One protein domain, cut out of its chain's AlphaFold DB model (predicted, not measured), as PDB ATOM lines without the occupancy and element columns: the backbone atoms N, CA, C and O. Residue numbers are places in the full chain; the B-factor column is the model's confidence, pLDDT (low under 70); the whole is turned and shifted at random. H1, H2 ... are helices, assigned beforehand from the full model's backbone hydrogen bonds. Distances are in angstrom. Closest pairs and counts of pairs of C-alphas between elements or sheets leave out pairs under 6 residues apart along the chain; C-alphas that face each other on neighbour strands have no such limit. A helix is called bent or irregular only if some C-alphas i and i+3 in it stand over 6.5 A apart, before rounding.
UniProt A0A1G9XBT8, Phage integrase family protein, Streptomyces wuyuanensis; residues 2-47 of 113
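AT A GLANCE: This is residues 2 to 47 of the 113 residues of the protein "Phage integrase family protein" of Streptomyces wuyuanensis (UniProt A0A1G9XBT8). A short helix, H1, and a longer one, H2, lie well separated in a loose, elongated chain, joined by a looping stretch, residues 9 to 27, with no named element. Residues 37 to 43, of which 37 to 41 belong to H2, stick out free, and residues 42 to 47 form a tail. The printed part has 46 residues, with two named helices, H1 then H2, and no named strand; the class is all helix, though only 21 residues are in named elements. The radius of gyration of the C-alphas is 13.3 A, and the spans are 39 by 23 by 14 A.

IN THESE COORDINATES: H1, residues 2 to 8, begins at C-alpha 2 (156.621, 171.226, 173.173) and is 10.2 A long. H2, residues 28 to 41, is 20.2 A long and ends at C-alpha 41 (140.978, 173.282, 152.490).

HOW THE PARTS SIT: H1 and H2 are apart. Each O i to N i+4 pair is within hydrogen-bond range in H1, and 7 of 10 in H2. H2 is neither bent nor irregular, but only just: C-alphas 30 and 33 are 6.2 A apart.

THE WHOLE: The C-alphas of Gly 12 and Ser 45, the two farthest apart, are 39.1 A apart. The link from H1 to H2 is long, and the printed part has no cut. No printed residue is under 70 in pLDDT.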
ATOM      1  N   THR A   2     156.559 172.330 172.192       79.00
ATOM      2  CA  THR A   2     156.621 171.226 173.173       79.00
ATOM      3  C   THR A   2     155.416 170.277 173.132       79.00
ATOM      4  O   THR A   2     155.597 169.067 173.112       79.00
ATOM      5  N   GLU A   3     154.194 170.810 173.023       85.12
ATOM      6  CA  GLU A   3     152.966 169.999 172.932       85.12
ATOM      7  C   GLU A   3     152.914 169.139 171.660       85.12
ATOM      8  O   GLU A   3     152.530 167.973 171.701       85.12
ATOM      9  N   HIS A   4     153.351 169.692 170.523       83.38
ATOM     10  CA  HIS A   4     153.382 168.956 169.262       83.38
ATOM     11  C   HIS A   4     154.350 167.773 169.337       83.38
ATOM     12  O   HIS A   4     153.991 166.664 168.954       83.38
ATOM     13  N   LEU A   5     155.555 168.003 169.867       85.31
ATOM     14  CA  LEU A   5     156.556 166.949 170.020       85.31
ATOM     15  C   LEU A   5     156.063 165.847 170.964       85.31
ATOM     16  O   LEU A   5     156.175 164.677 170.625       85.31
ATOM     17  N   ALA A   6     155.436 166.209 172.088       84.25
ATOM     18  CA  ALA A   6     154.889 165.235 173.031       84.25
ATOM     19  C   ALA A   6     153.778 164.357 172.429       84.25
ATOM     20  O   ALA A   6     153.612 163.209 172.831       84.25
ATOM     21  N   ARG A   7     153.001 164.897 171.480       83.94
ATOM     22  CA  ARG A   7     151.816 164.227 170.931       83.94
ATOM     23  C   ARG A   7     152.056 163.498 169.609       83.94
ATOM     24  O   ARG A   7     151.349 162.533 169.332       83.94
ATOM     25  N   TYR A   8     152.985 163.974 168.781       84.31
ATOM     26  CA  TYR A   8     153.109 163.534 167.387       84.31
ATOM     27  C   TYR A   8     154.510 163.066 166.978       84.31
ATOM     28  O   TYR A   8     154.632 162.435 165.927       84.31
ATOM     29  N   ALA A   9     155.551 163.357 167.765       89.06
ATOM     30  CA  ALA A   9     156.906 162.908 167.457       89.06
ATOM     31  C   ALA A   9     157.187 161.511 168.035       89.06
ATOM     32  O   ALA A   9     156.538 161.058 168.979       89.06
ATOM     33  N   GLY A  10     158.175 160.824 167.460       86.94
ATOM     34  CA  GLY A  10     158.690 159.569 168.004       86.94
ATOM     35  C   GLY A  10     159.357 159.780 169.364       86.94
ATOM     36  O   GLY A  10     159.886 160.852 169.644       86.94
ATOM     37  N   ALA A  11     159.342 158.748 170.206       85.31
ATOM     38  CA  ALA A  11     160.005 158.793 171.504       85.31
ATOM     39  C   ALA A  11     161.538 158.808 171.366       85.31
ATOM     40  O   ALA A  11     162.097 158.224 170.437       85.31
ATOM     41  N   GLY A  12     162.210 159.418 172.345       84.69
ATOM     42  CA  GLY A  12     163.671 159.482 172.414       84.69
ATOM     43  C   GLY A  12     164.290 160.591 171.557       84.69
ATOM     44  O   GLY A  12     163.614 161.271 170.790       84.69
ATOM     45  N   SER A  13     165.602 160.782 171.706       83.94
ATOM     46  CA  SER A  13     166.376 161.820 171.006       83.94
ATOM     47  C   SER A  13     166.433 161.628 169.490       83.94
ATOM     48  O   SER A  13     166.534 162.607 168.758       83.94
ATOM     49  N   ASP A  14     166.325 160.381 169.029       84.44
ATOM     50  CA  ASP A  14     166.345 160.016 167.607       84.44
ATOM     51  C   ASP A  14     164.933 159.849 167.020       84.44
ATOM     52  O   ASP A  14     164.755 159.432 165.870       84.44
ATOM     53  N   GLY A  15     163.908 160.177 167.812       85.38
ATOM     54  CA  GLY A  15     162.516 160.144 167.400       85.38
ATOM     55  C   GLY A  15     162.249 161.113 166.250       85.38
ATOM     56  O   GLY A  15     162.605 162.291 166.285       85.38
ATOM     57  N   HIS A  16     161.590 160.634 165.198       87.44
ATOM     58  CA  HIS A  16     161.221 161.502 164.085       87.44
ATOM     59  C   HIS A  16     160.123 162.488 164.494       87.44
ATOM     60  O   HIS A  16     159.117 162.095 165.078       87.44
ATOM     61  N   VAL A  17     160.279 163.757 164.106       87.31
ATOM     62  CA  VAL A  17     159.272 164.810 164.344       87.31
ATOM     63  C   VAL A  17     157.975 164.542 163.574       87.31
ATOM     64  O   VAL A  17     156.893 164.863 164.052       87.31
ATOM     65  N   PHE A  18     158.077 163.930 162.390       86.19
ATOM     66  CA  PHE A  18     156.934 163.597 161.542       86.19
ATOM     67  C   PHE A  18     156.820 162.086 161.365       86.19
ATOM     68  O   PHE A  18     157.670 161.452 160.728       86.19
ATOM     69  N   LEU A  19     155.739 161.525 161.898       87.44
ATOM     70  CA  LEU A  19     155.414 160.110 161.797       87.44
ATOM     71  C   LEU A  19     154.286 159.872 160.792       87.44
ATOM     72  O   LEU A  19     153.412 160.712 160.580       87.44
ATOM     73  N   GLY A  20     154.310 158.702 160.161       83.00
ATOM     74  CA  GLY A  20     153.169 158.179 159.423       83.00
ATOM     75  C   GLY A  20     152.060 157.693 160.369       83.00
ATOM     76  O   GLY A  20     152.288 157.554 161.570       83.00
ATOM     77  N   PRO A  21     150.876 157.345 159.835       78.81
ATOM     78  CA  PRO A  21     149.701 156.980 160.637       78.81
ATOM     79  C   PRO A  21     149.914 155.805 161.606       78.81
ATOM     80  O   PRO A  21     149.199 155.681 162.592       78.81
ATOM     81  N   GLN A  22     150.890 154.941 161.317       82.75
ATOM     82  CA  GLN A  22     151.241 153.757 162.110       82.75
ATOM     83  C   GLN A  22     152.514 153.965 162.954       82.75
ATOM     84  O   GLN A  22     153.149 153.000 163.359       82.75
ATOM     85  N   GLY A  23     152.958 155.212 163.152       81.00
ATOM     86  CA  GLY A  23     154.151 155.533 163.950       81.00
ATOM     87  C   GLY A  23     155.495 155.304 163.245       81.00
ATOM     88  O   GLY A  23     156.545 155.539 163.832       81.00
ATOM     89  N   GLY A  24     155.492 154.864 161.983       83.25
ATOM     90  CA  GLY A  24     156.701 154.725 161.166       83.25
ATOM     91  C   GLY A  24     157.142 156.032 160.494       83.25
ATOM     92  O   GLY A  24     156.500 157.071 160.619       83.25
ATOM     93  N   ARG A  25     158.219 155.980 159.703       82.38
ATOM     94  CA  ARG A  25     158.689 157.126 158.902       82.38
ATOM     95  C   ARG A  25     157.621 157.589 157.911       82.38
ATOM     96  O   ARG A  25     157.031 156.768 157.203       82.38
ATOM     97  N   LEU A  26     157.428 158.904 157.801       82.50
ATOM     98  CA  LEU A  26     156.552 159.473 156.781       82.50
ATOM     99  C   LEU A  26     157.076 159.121 155.381       82.50
ATOM    100  O   LEU A  26     158.198 159.468 155.007       82.50
ATOM    101  N   ARG A  27     156.258 158.418 154.595       80.38
ATOM    102  CA  ARG A  27     156.571 158.077 153.202       80.38
ATOM    103  C   ARG A  27     156.021 159.143 152.262       80.38
ATOM    104  O   ARG A  27     154.918 159.646 152.458       80.38
ATOM    105  N   ARG A  28     156.756 159.416 151.179       75.25
ATOM    106  CA  ARG A  28     156.351 160.373 150.132       75.25
ATOM    107  C   ARG A  28     154.982 160.043 149.522       75.25
ATOM    108  O   ARG A  28     154.230 160.959 149.216       75.25
ATOM    109  N   SER A  29     154.660 158.756 149.371       76.62
ATOM    110  CA  SER A  29     153.360 158.287 148.871       76.62
ATOM    111  C   SER A  29     152.200 158.741 149.758       76.62
ATOM    112  O   SER A  29     151.197 159.216 149.243       76.62
ATOM    113  N   ASN A  30     152.368 158.669 151.081       75.69
ATOM    114  CA  ASN A  30     151.324 159.014 152.048       75.69
ATOM    115  C   ASN A  30     151.114 160.533 152.121       75.69
ATOM    116  O   ASN A  30     150.002 161.003 152.323       75.69
ATOM    117  N   PHE A  31     152.177 161.305 151.891       84.00
ATOM    118  CA  PHE A  31     152.127 162.762 151.951       84.00
ATOM    119  C   PHE A  31     151.280 163.399 150.835       84.00
ATOM    120  O   PHE A  31     150.733 164.485 151.017       84.00
ATOM    121  N   ARG A  32     151.154 162.746 149.670       86.81
ATOM    122  CA  ARG A  32     150.415 163.307 148.527       86.81
ATOM    123  C   ARG A  32     148.950 163.579 148.870       86.81
ATOM    124  O   ARG A  32     148.441 164.643 148.523       86.81
ATOM    125  N   ASP A  33     148.288 162.644 149.539       88.25
ATOM    126  CA  ASP A  33     146.864 162.772 149.852       88.25
ATOM    127  C   ASP A  33     146.624 163.839 150.924       88.25
ATOM    128  O   ASP A  33     145.668 164.611 150.834       88.25
ATOM    129  N   ASP A  34     147.533 163.949 151.894       89.12
ATOM    130  CA  ASP A  34     147.501 165.014 152.896       89.12
ATOM    131  C   ASP A  34     147.740 166.390 152.263       89.12
ATOM    132  O   ASP A  34     147.034 167.346 152.592       89.12
ATOM    133  N   TRP A  35     148.652 166.487 151.289       91.81
ATOM    134  CA  TRP A  35     148.845 167.709 150.508       91.81
ATOM    135  C   TRP A  35     147.580 168.101 149.740       91.81
ATOM    136  O   TRP A  35     147.166 169.258 149.804       91.81
ATOM    137  N   ILE A  36     146.930 167.150 149.059       91.75
ATOM    138  CA  ILE A  36     145.680 167.410 148.331       91.75
ATOM    139  C   ILE A  36     144.607 167.935 149.292       91.75
ATOM    140  O   ILE A  36     143.992 168.963 149.010       91.75
ATOM    141  N   LYS A  37     144.415 167.288 150.450       93.00
ATOM    142  CA  LYS A  37     143.452 167.737 151.471       93.00
ATOM    143  C   LYS A  37     143.769 169.144 151.976       93.00
ATOM    144  O   LYS A  37     142.867 169.976 152.063       93.00
ATOM    145  N   ALA A  38     145.033 169.419 152.304       93.81
ATOM    146  CA  ALA A  38     145.468 170.725 152.793       93.81
ATOM    147  C   ALA A  38     145.229 171.825 151.751       93.81
ATOM    148  O   ALA A  38     144.635 172.855 152.063       93.81
ATOM    149  N   ARG A  39     145.613 171.569 150.497       95.50
ATOM    150  CA  ARG A  39     145.439 172.483 149.364       95.50
ATOM    151  C   ARG A  39     143.968 172.802 149.099       95.50
ATOM    152  O   ARG A  39     143.616 173.971 148.962       95.50
ATOM    153  N   THR A  40     143.103 171.785 149.100       95.38
ATOM    154  CA  THR A  40     141.652 171.961 148.931       95.38
ATOM    155  C   THR A  40     141.055 172.784 150.070       95.38
ATOM    156  O   THR A  40     140.297 173.718 149.822       95.38
ATOM    157  N   ARG A  41     141.432 172.500 151.325       96.38
ATOM    158  CA  ARG A  41     140.978 173.282 152.490       96.38
ATOM    159  C   ARG A  41     141.443 174.737 152.440       96.38
ATOM    160  O   ARG A  41     140.691 175.620 152.837       96.38
ATOM    161  N   ALA A  42     142.650 174.976 151.936       94.88
ATOM    162  CA  ALA A  42     143.202 176.308 151.717       94.88
ATOM    163  C   ALA A  42     142.643 177.007 150.461       94.88
ATOM    164  O   ALA A  42     143.004 178.151 150.205       94.88
ATOM    165  N   ARG A  43     141.763 176.341 149.689       96.19
ATOM    166  CA  ARG A  43     141.169 176.847 148.438       96.19
ATOM    167  C   ARG A  43     142.214 177.261 147.395       96.19
ATOM    168  O   ARG A  43     142.019 178.218 146.653       96.19
ATOM    169  N   LEU A  44     143.327 176.535 147.349       93.06
ATOM    170  CA  LEU A  44     144.381 176.732 146.359       93.06
ATOM    171  C   LEU A  44     144.082 175.930 145.085       93.06
ATOM    172  O   LEU A  44     143.445 174.876 145.135       93.06
ATOM    173  N   SER A  45     144.573 176.425 143.949       92.62
ATOM    174  CA  SER A  45     144.361 175.806 142.639       92.62
ATOM    175  C   SER A  45     145.011 174.417 142.517       92.62
ATOM    176  O   SER A  45     145.952 174.064 143.233       92.62
ATOM    177  N   GLY A  46     144.473 173.597 141.609       90.31
ATOM    178  CA  GLY A  46     144.860 172.200 141.391       90.31
ATOM    179  C   GLY A  46     146.264 171.992 140.807       90.31
ATOM    180  O   GLY A  46     146.778 170.873 140.853       90.31
ATOM    181  N   ASP A  47     146.882 173.053 140.309       91.69
ATOM    182  CA  ASP A  47     148.245 173.127 139.780       91.69
ATOM    183  C   ASP A  47     149.293 173.458 140.854       91.69
ATOM    184  O   ASP A  47     150.474 173.229 140.630       91.69
TER     185      ASP A  47